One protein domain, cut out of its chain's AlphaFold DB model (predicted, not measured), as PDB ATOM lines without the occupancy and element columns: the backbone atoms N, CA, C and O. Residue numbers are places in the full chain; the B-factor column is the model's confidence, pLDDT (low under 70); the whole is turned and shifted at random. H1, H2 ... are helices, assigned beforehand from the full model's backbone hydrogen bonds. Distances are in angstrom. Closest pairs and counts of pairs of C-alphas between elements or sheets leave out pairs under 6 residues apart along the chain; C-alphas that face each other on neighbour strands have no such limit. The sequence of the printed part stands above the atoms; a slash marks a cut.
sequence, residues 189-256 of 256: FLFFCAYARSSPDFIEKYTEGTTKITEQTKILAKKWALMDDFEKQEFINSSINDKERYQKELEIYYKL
ATOM      1  N   PHE A 189     -19.736  11.450 -30.100       95.56
ATOM      2  CA  PHE A 189     -20.173  11.473 -31.498       95.56
ATOM      3  C   PHE A 189     -20.046  10.115 -32.218       95.56
ATOM      4  O   PHE A 189     -20.859   9.789 -33.077       95.56
ATOM      5  N   LEU A 190     -19.034   9.306 -31.883       95.81
ATOM      6  CA  LEU A 190     -18.863   7.973 -32.472       95.81
ATOM      7  C   LEU A 190     -19.887   6.986 -31.915       95.81
ATOM      8  O   LEU A 190     -20.341   6.133 -32.671       95.81
ATOM      9  N   PHE A 191     -20.284   7.133 -30.647       95.56
ATOM     10  CA  PHE A 191     -21.421   6.401 -30.089       95.56
ATOM     11  C   PHE A 191     -22.726   6.775 -30.780       95.56
ATOM     12  O   PHE A 191     -23.438   5.884 -31.231       95.56
ATOM     13  N   PHE A 192     -22.983   8.070 -30.977       94.12
ATOM     14  CA  PHE A 192     -24.127   8.528 -31.765       94.12
ATOM     15  C   PHE A 192     -24.099   7.960 -33.188       94.12
ATOM     16  O   PHE A 192     -25.094   7.429 -33.665       94.12
ATOM     17  N   CYS A 193     -22.944   7.991 -33.856       92.81
ATOM     18  CA  CYS A 193     -22.801   7.410 -35.189       92.81
ATOM     19  C   CYS A 193     -22.979   5.886 -35.213       92.81
ATOM     20  O   CYS A 193     -23.373   5.348 -36.244       92.81
ATOM     21  N   ALA A 194     -22.619   5.176 -34.143       92.81
ATOM     22  CA  ALA A 194     -22.851   3.739 -34.030       92.81
ATOM     23  C   ALA A 194     -24.345   3.454 -33.842       92.81
ATOM     24  O   ALA A 194     -24.897   2.667 -34.602       92.81
ATOM     25  N   TYR A 195     -24.994   4.172 -32.921       91.25
ATOM     26  CA  TYR A 195     -26.430   4.092 -32.656       91.25
ATOM     27  C   TYR A 195     -27.264   4.403 -33.906       91.25
ATOM     28  O   TYR A 195     -28.075   3.595 -34.350       91.25
ATOM     29  N   ALA A 196     -26.983   5.535 -34.551       88.88
ATOM     30  CA  ALA A 196     -27.681   5.959 -35.757       88.88
ATOM     31  C   ALA A 196     -27.518   4.972 -36.920       88.88
ATOM     32  O   ALA A 196     -28.402   4.886 -37.762       88.88
ATOM     33  N   ARG A 197     -26.400   4.229 -36.980       87.62
ATOM     34  CA  ARG A 197     -26.204   3.175 -37.985       87.62
ATOM     35  C   ARG A 197     -26.810   1.828 -37.590       87.62
ATOM     36  O   ARG A 197     -27.040   1.002 -38.464       87.62
ATOM     37  N   SER A 198     -27.028   1.578 -36.302       87.94
ATOM     38  CA  SER A 198     -27.712   0.368 -35.838       87.94
ATOM     39  C   SER A 198     -29.231   0.465 -35.937       87.94
ATOM     40  O   SER A 198     -29.880  -0.570 -35.950       87.94
ATOM     41  N   SER A 199     -29.787   1.678 -36.012       84.88
ATOM     42  CA  SER A 199     -31.223   1.925 -36.162       84.88
ATOM     43  C   SER A 199     -31.593   2.070 -37.646       84.88
ATOM     44  O   SER A 199     -31.285   3.114 -38.231       84.88
ATOM     45  N   PRO A 200     -32.259   1.074 -38.267       77.00
ATOM     46  CA  PRO A 200     -32.637   1.129 -39.682       77.00
ATOM     47  C   PRO A 200     -33.493   2.356 -40.005       77.00
ATOM     48  O   PRO A 200     -33.181   3.080 -40.947       77.00
ATOM     49  N   ASP A 201     -34.456   2.676 -39.136       77.69
ATOM     50  CA  ASP A 201     -35.340   3.841 -39.267       77.69
ATOM     51  C   ASP A 201     -34.563   5.162 -39.336       77.69
ATOM     52  O   ASP A 201     -34.944   6.094 -40.040       77.69
ATOM     53  N   PHE A 202     -33.444   5.259 -38.612       75.88
ATOM     54  CA  PHE A 202     -32.631   6.471 -38.577       75.88
ATOM     55  C   PHE A 202     -31.790   6.614 -39.849       75.88
ATOM     56  O   PHE A 202     -31.649   7.717 -40.383       75.88
ATOM     57  N   ILE A 203     -31.251   5.504 -40.361       76.00
ATOM     58  CA  ILE A 203     -30.568   5.485 -41.658       76.00
ATOM     59  C   ILE A 203     -31.556   5.869 -42.758       76.00
ATOM     60  O   ILE A 203     -31.258   6.768 -43.544       76.00
ATOM     61  N   GLU A 204     -32.718   5.229 -42.813       76.06
ATOM     62  CA  GLU A 204     -33.699   5.455 -43.873       76.06
ATOM     63  C   GLU A 204     -34.215   6.898 -43.856       76.06
ATOM     64  O   GLU A 204     -34.176   7.587 -44.876       76.06
ATOM     65  N   LYS A 205     -34.565   7.405 -42.669       73.31
ATOM     66  CA  LYS A 205     -35.112   8.754 -42.491       73.31
ATOM     67  C   LYS A 205     -34.116   9.874 -42.776       73.31
ATOM     68  O   LYS A 205     -34.521  10.932 -43.247       73.31
ATOM     69  N   TYR A 206     -32.837   9.690 -42.443       69.06
ATOM     70  CA  TYR A 206     -31.870  10.793 -42.476       69.06
ATOM     71  C   TYR A 206     -30.775  10.643 -43.520       69.06
ATOM     72  O   TYR A 206     -30.162  11.643 -43.874       69.06
ATOM     73  N   THR A 207     -30.487   9.440 -44.010       68.38
ATOM     74  CA  THR A 207     -29.399   9.240 -44.979       68.38
ATOM     75  C   THR A 207     -29.881   9.118 -46.418       68.38
ATOM     76  O   THR A 207     -29.047   8.891 -47.292       68.38
ATOM     77  N   GLU A 208     -31.185   9.286 -46.674       67.88
ATOM     78  CA  GLU A 208     -31.786   9.250 -48.020       67.88
ATOM     79  C   GLU A 208     -31.388   7.973 -48.793       67.88
ATOM     80  O   GLU A 208     -31.111   8.000 -49.988       67.88
ATOM     81  N   GLY A 209     -31.255   6.842 -48.086       67.69
ATOM     82  CA  GLY A 209     -30.821   5.568 -48.675       67.69
ATOM     83  C   GLY A 209     -29.332   5.489 -49.048       67.69
ATOM     84  O   GLY A 209     -28.909   4.563 -49.742       67.69
ATOM     85  N   THR A 210     -28.495   6.427 -48.596       76.12
ATOM     86  CA  THR A 210     -27.071   6.441 -48.944       76.12
ATOM     87  C   THR A 210     -26.329   5.269 -48.302       76.12
ATOM     88  O   THR A 210     -26.161   5.207 -47.085       76.12
ATOM     89  N   THR A 211     -25.767   4.380 -49.122       78.00
ATOM     90  CA  THR A 211     -24.978   3.217 -48.664       78.00
ATOM     91  C   THR A 211     -23.552   3.581 -48.235       78.00
ATOM     92  O   THR A 211     -22.887   2.840 -47.506       78.00
ATOM     93  N   LYS A 212     -23.045   4.743 -48.668       87.62
ATOM     94  CA  LYS A 212     -21.660   5.157 -48.427       87.62
ATOM     95  C   LYS A 212     -21.486   5.778 -47.037       87.62
ATOM     96  O   LYS A 212     -21.919   6.899 -46.778       87.62
ATOM     97  N   ILE A 213     -20.714   5.101 -46.180       87.25
ATOM     98  CA  ILE A 213     -20.425   5.504 -44.786       87.25
ATOM     99  C   ILE A 213     -19.917   6.953 -44.672       87.25
ATOM    100  O   ILE A 213     -20.226   7.648 -43.699       87.25
ATOM    101  N   THR A 214     -19.135   7.438 -45.643       90.38
ATOM    102  CA  THR A 214     -18.596   8.808 -45.604       90.38
ATOM    103  C   THR A 214     -19.686   9.868 -45.698       90.38
ATOM    104  O   THR A 214     -19.620  10.854 -44.973       90.38
ATOM    105  N   GLU A 215     -20.689   9.660 -46.552       89.00
ATOM    106  CA  GLU A 215     -21.795  10.606 -46.721       89.00
ATOM    107  C   GLU A 215     -22.747  10.540 -45.529       89.00
ATOM    108  O   GLU A 215     -23.057  11.580 -44.948       89.00
ATOM    109  N   GLN A 216     -23.069   9.329 -45.055       88.56
ATOM    110  CA  GLN A 216     -23.821   9.141 -43.810       88.56
ATOM    111  C   GLN A 216     -23.181   9.924 -42.656       88.56
ATOM    112  O   GLN A 216     -23.849  10.669 -41.948       88.56
ATOM    113  N   THR A 217     -21.856   9.831 -42.498       91.25
ATOM    114  CA  THR A 217     -21.140  10.523 -41.413       91.25
ATOM    115  C   THR A 217     -21.250  12.046 -41.517       91.25
ATOM    116  O   THR A 217     -21.350  12.710 -40.488       91.25
ATOM    117  N   LYS A 218     -21.267  12.622 -42.729       91.44
ATOM    118  CA  LYS A 218     -21.466  14.073 -42.911       91.44
ATOM    119  C   LYS A 218     -22.865  14.502 -42.478       91.44
ATOM    120  O   LYS A 218     -23.003  15.534 -41.825       91.44
ATOM    121  N   ILE A 219     -23.885  13.719 -42.823       90.44
ATOM    122  CA  ILE A 219     -25.271  14.009 -42.444       90.44
ATOM    123  C   ILE A 219     -25.439  13.889 -40.924       90.44
ATOM    124  O   ILE A 219     -25.939  14.810 -40.277       90.44
ATOM    125  N   LEU A 220     -24.909  12.816 -40.335       91.19
ATOM    126  CA  LEU A 220     -24.894  12.614 -38.886       91.19
ATOM    127  C   LEU A 220     -24.146  13.733 -38.156       91.19
ATOM    128  O   LEU A 220     -24.600  14.182 -37.110       91.19
ATOM    129  N   ALA A 221     -23.044  14.244 -38.710       93.94
ATOM    130  CA  ALA A 221     -22.331  15.379 -38.126       93.94
ATOM    131  C   ALA A 221     -23.189  16.656 -38.088       93.94
ATOM    132  O   ALA A 221     -23.174  17.366 -37.084       93.94
ATOM    133  N   LYS A 222     -23.972  16.931 -39.145       93.12
ATOM    134  CA  LYS A 222     -24.927  18.055 -39.157       93.12
ATOM    135  C   LYS A 222     -26.016  17.866 -38.103       93.12
ATOM    136  O   LYS A 222     -26.289  18.792 -37.348       93.12
ATOM    137  N   LYS A 223     -26.595  16.664 -38.011       90.38
ATOM    138  CA  LYS A 223     -27.623  16.354 -37.008       90.38
ATOM    139  C   LYS A 223     -27.076  16.491 -35.589       90.38
ATOM    140  O   LYS A 223     -27.688  17.179 -34.787       90.38
ATOM    141  N   TRP A 224     -25.897  15.936 -35.313       94.25
ATOM    142  CA  TRP A 224     -25.215  16.070 -34.024       94.25
ATOM    143  C   TRP A 224     -24.986  17.534 -33.630       94.25
ATOM    144  O   TRP A 224     -25.139  17.888 -32.467       94.25
ATOM    145  N   ALA A 225     -24.645  18.410 -34.583       94.88
ATOM    146  CA  ALA A 225     -24.489  19.837 -34.302       94.88
ATOM    147  C   ALA A 225     -25.808  20.510 -33.877       94.88
ATOM    148  O   ALA A 225     -25.768  21.425 -33.060       94.88
ATOM    149  N   LEU A 226     -26.946  20.034 -34.397       94.00
ATOM    150  CA  LEU A 226     -28.294  20.546 -34.115       94.00
ATOM    151  C   LEU A 226     -28.987  19.876 -32.915       94.00
ATOM    152  O   LEU A 226     -30.042  20.345 -32.507       94.00
ATOM    153  N   MET A 227     -28.448  18.772 -32.393       92.38
ATOM    154  CA  MET A 227     -29.019  18.074 -31.234       92.38
ATOM    155  C   MET A 227     -28.894  18.911 -29.965       92.38
ATOM    156  O   MET A 227     -27.902  19.629 -29.793       92.38
ATOM    157  N   ASP A 228     -29.863  18.758 -29.070       95.25
ATOM    158  CA  ASP A 228     -29.827  19.418 -27.771       95.25
ATOM    159  C   ASP A 228     -28.782  18.778 -26.845       95.25
ATOM    160  O   ASP A 228     -28.371  17.623 -27.025       95.25
ATOM    161  N   ASP A 229     -28.334  19.535 -25.847       93.69
ATOM    162  CA  ASP A 229     -27.373  19.044 -24.864       93.69
ATOM    163  C   ASP A 229     -27.956  17.885 -24.043       93.69
ATOM    164  O   ASP A 229     -27.222  16.947 -23.726       93.69
ATOM    165  N   PHE A 230     -29.273  17.870 -23.799       94.31
ATOM    166  CA  PHE A 230     -29.945  16.749 -23.140       94.31
ATOM    167  C   PHE A 230     -29.851  15.450 -23.957       94.31
ATOM    168  O   PHE A 230     -29.461  14.410 -23.430       94.31
ATOM    169  N   GLU A 231     -30.120  15.505 -25.266       90.50
ATOM    170  CA  GLU A 231     -30.022  14.333 -26.152       90.50
ATOM    171  C   GLU A 231     -28.570  13.849 -26.303       90.50
ATOM    172  O   GLU A 231     -28.295  12.652 -26.404       90.50
ATOM    173  N   LYS A 232     -27.613  14.784 -26.321       94.12
ATOM    174  CA  LYS A 232     -26.180  14.462 -26.375       94.12
ATOM    175  C   LYS A 232     -25.681  13.829 -25.083       94.12
ATOM    176  O   LYS A 232     -24.701  13.078 -25.139       94.12
ATOM    177  N   GLN A 233     -26.314  14.124 -23.949       95.88
ATOM    178  CA  GLN A 233     -25.851  13.704 -22.631       95.88
ATOM    179  C   GLN A 233     -25.722  12.183 -22.522       95.88
ATOM    180  O   GLN A 233     -24.728  11.700 -21.987       95.88
ATOM    181  N   GLU A 234     -26.646  11.423 -23.110       94.69
ATOM    182  CA  GLU A 234     -26.590   9.956 -23.111       94.69
ATOM    183  C   GLU A 234     -25.323   9.422 -23.803       94.69
ATOM    184  O   GLU A 234     -24.599   8.558 -23.291       94.69
ATOM    185  N   PHE A 235     -24.969  10.007 -24.947       95.38
ATOM    186  CA  PHE A 235     -23.758   9.641 -25.681       95.38
ATOM    187  C   PHE A 235     -22.483  10.138 -24.988       95.38
ATOM    188  O   PHE A 235     -21.430   9.498 -25.085       95.38
ATOM    189  N   ILE A 236     -22.557  11.271 -24.283       96.62
ATOM    190  CA  ILE A 236     -21.467  11.784 -23.445       96.62
ATOM    191  C   ILE A 236     -21.213  10.822 -22.282       96.62
ATOM    192  O   ILE A 236     -20.068  10.411 -22.093       96.62
ATOM    193  N   ASN A 237     -22.260  10.397 -21.576       96.38
ATOM    194  CA  ASN A 237     -22.182   9.416 -20.495       96.38
ATOM    195  C   ASN A 237     -21.585   8.090 -20.994       96.38
ATOM    196  O   ASN A 237     -20.639   7.574 -20.397       96.38
ATOM    197  N   SER A 238     -22.044   7.600 -22.152       95.81
ATOM    198  CA  SER A 238     -21.471   6.418 -22.814       95.81
ATOM    199  C   SER A 238     -19.975   6.585 -23.105       95.81
ATOM    200  O   SER A 238     -19.181   5.689 -22.829       95.81
ATOM    201  N   SER A 239     -19.553   7.752 -23.602       96.62
ATOM    202  CA  SER A 239     -18.140   8.058 -23.873       96.62
ATOM    203  C   SER A 239     -17.278   8.140 -22.612       96.62
ATOM    204  O   SER A 239     -16.117   7.724 -22.635       96.62
ATOM    205  N   ILE A 240     -17.831   8.651 -21.510       97.19
ATOM    206  CA  ILE A 240     -17.159   8.687 -20.206       97.19
ATOM    207  C   ILE A 240     -16.959   7.261 -19.685       97.19
ATOM    208  O   ILE A 240     -15.827   6.890 -19.376       97.19
ATOM    209  N   ASN A 241     -18.009   6.437 -19.693       96.69
ATOM    210  CA  ASN A 241     -17.925   5.035 -19.276       96.69
ATOM    211  C   ASN A 241     -16.916   4.245 -20.138       96.69
ATOM    212  O   ASN A 241     -16.068   3.507 -19.640       96.69
ATOM    213  N   ASP A 242     -16.924   4.469 -21.453       96.62
ATOM    214  CA  ASP A 242     -15.994   3.847 -22.398       96.62
ATOM    215  C   ASP A 242     -14.527   4.232 -22.137       96.62
ATOM    216  O   ASP A 242     -13.614   3.405 -22.251       96.62
ATOM    217  N   LYS A 243     -14.302   5.486 -21.725       96.69
ATOM    218  CA  LYS A 243     -12.996   5.993 -21.291       96.69
ATOM    219  C   LYS A 243     -12.544   5.348 -19.983       96.69
ATOM    220  O   LYS A 243     -11.365   5.014 -19.868       96.69
ATOM    221  N   GLU A 244     -13.446   5.149 -19.026       97.25
ATOM    222  CA  GLU A 244     -13.145   4.445 -17.774       97.25
ATOM    223  C   GLU A 244     -12.805   2.973 -18.015       97.25
ATOM    224  O   GLU A 244     -11.787   2.490 -17.512       97.25
ATOM    225  N   ARG A 245     -13.595   2.275 -18.844       97.38
ATOM    226  CA  ARG A 245     -13.283   0.909 -19.290       97.38
ATOM    227  C   ARG A 245     -11.894   0.858 -19.921       97.38
ATOM    228  O   ARG A 245     -11.074   0.039 -19.516       97.38
ATOM    229  N   TYR A 246     -11.604   1.760 -20.864       97.00
ATOM    230  CA  TYR A 246     -10.294   1.824 -21.515       97.00
ATOM    231  C   TYR A 246      -9.154   2.025 -20.515       97.00
ATOM    232  O   TYR A 246      -8.124   1.371 -20.645       97.00
ATOM    233  N   GLN A 247      -9.322   2.902 -19.523       96.62
ATOM    234  CA  GLN A 247      -8.301   3.146 -18.505       96.62
ATOM    235  C   GLN A 247      -8.020   1.883 -17.677       96.62
ATOM    236  O   GLN A 247      -6.859   1.502 -17.534       96.62
ATOM    237  N   LYS A 248      -9.070   1.189 -17.218       96.94
ATOM    238  CA  LYS A 248      -8.950  -0.078 -16.473       96.94
ATOM    239  C   LYS A 248      -8.257  -1.160 -17.307       96.94
ATOM    240  O   LYS A 248      -7.299  -1.782 -16.853       96.94
ATOM    241  N   GLU A 249      -8.690  -1.351 -18.552       96.44
ATOM    242  CA  GLU A 249      -8.076  -2.315 -19.473       96.44
ATOM    243  C   GLU A 249      -6.615  -1.962 -19.787       96.44
ATOM    244  O   GLU A 249      -5.769  -2.848 -19.906       96.44
ATOM    245  N   LEU A 250      -6.294  -0.671 -19.914       95.12
ATOM    246  CA  LEU A 250      -4.942  -0.199 -20.206       95.12
ATOM    247  C   LEU A 250      -3.992  -0.419 -19.023       95.12
ATOM    248  O   LEU A 250      -2.832  -0.776 -19.227       95.12
ATOM    249  N   GLU A 251      -4.477  -0.244 -17.795       94.88
ATOM    250  CA  GLU A 251      -3.722  -0.555 -16.580       94.88
ATOM    251  C   GLU A 251      -3.426  -2.048 -16.454       94.88
ATOM    252  O   GLU A 251      -2.298  -2.414 -16.123       94.88
ATOM    253  N   ILE A 252      -4.403  -2.906 -16.760       95.25
ATOM    254  CA  ILE A 252      -4.205  -4.362 -16.825       95.25
ATOM    255  C   ILE A 252      -3.181  -4.693 -17.911       95.25
ATOM    256  O   ILE A 252      -2.223  -5.417 -17.657       95.25
ATOM    257  N   TYR A 253      -3.329  -4.100 -19.097       93.81
ATOM    258  CA  TYR A 253      -2.404  -4.288 -20.208       93.81
ATOM    259  C   TYR A 253      -0.967  -3.926 -19.823       93.81
ATOM    260  O   TYR A 253      -0.064  -4.701 -20.088       93.81
ATOM    261  N   TYR A 254      -0.720  -2.802 -19.150       91.81
ATOM    262  CA  TYR A 254       0.641  -2.414 -18.755       91.81
ATOM    263  C   TYR A 254       1.282  -3.266 -17.652       91.81
ATOM    264  O   TYR A 254       2.470  -3.064 -17.368       91.81
ATOM    265  N   LYS A 255       0.518  -4.173 -17.037       90.50
ATOM    266  CA  LYS A 255       0.988  -5.132 -16.032       90.50
ATOM    267  C   LYS A 255       1.307  -6.520 -16.608       90.50
ATOM    268  O   LYS A 255       1.880  -7.316 -15.872       90.50
ATOM    269  N   LEU A 256       0.941  -6.799 -17.866       86.88
ATOM    270  CA  LEU A 256       1.363  -8.003 -18.601       86.88
ATOM    271  C   LEU A 256       2.871  -7.979 -18.886       86.88
ATOM    272  O   LEU A 256       3.435  -9.080 -19.025       86.88
TER     273      LEU A 256
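Overview. This is residues 189 to 256 of the 256 residues of an uncharacterized protein of Pneumocystis murina (strain B123) (UniProt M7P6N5). Helices H3 and H4 make a V, with H1 packed in the angle between them and H2 beyond H1, against the first part of H3. H4 is a long straight arm; its outer part and the tail after it, residues 243 to 256, stick out from this small head. The 68 printed residues hold four named helices, H1 to H4 along the chain, and no named strand: the class is all helix. The whole is loose, with a radius of gyration of the C-alphas of 15.2 A, and elongated, spanning 48 by 27 by 17 A.

Arrangement. H1, residues 189 to 198, is the hub, touching three helices. It touches H2, residues 200 to 207, only at the corner and only just, with 3 pairs of C-alphas within 8 A; the closest are those of Ala 196 and Phe 202, 5.7 A apart. H1 touches H3, residues 213 to 226, at a steep tilt of 61 degrees, opposite ways; the closest C-alphas are those of Cys 193 and Leu 220, 6.7 A apart. H2 touches H3 through residues 215 to 219 of H3 alone, about perpendicular at 84 degrees, closest at the C-alphas of Thr 207 and Gln 216, 5.7 A. H4, residues 229 to 253, touches H1 with residues 235 to 239 alone, about perpendicular at 77 degrees; the C-alphas of Phe 191 and Phe 235 are closest, 5.9 A apart. H3 and H4 are close but not clearly touching, with the C-alphas of Trp 224 and Lys 232 closest at 7.9 A. H2 and H4 are apart. Every O i to N i+4 pair is within hydrogen-bond range in H1, H2 and H3, and 19 of 21 in H4.

Along the chain. H1 begins at C-alpha 189, (-20.173, 11.473, -31.498). H3 is 20.1 A long and H4 34.5 A, ending at C-alpha 253, (-2.404, -4.288, -20.208).

Size, cuts and confidence. The C-alphas of Glu 208 and Lys 255 are the farthest apart, 48.0 A. The printed part has no cut, and its three links are tight. Residues 206 to 209 have pLDDT under 70.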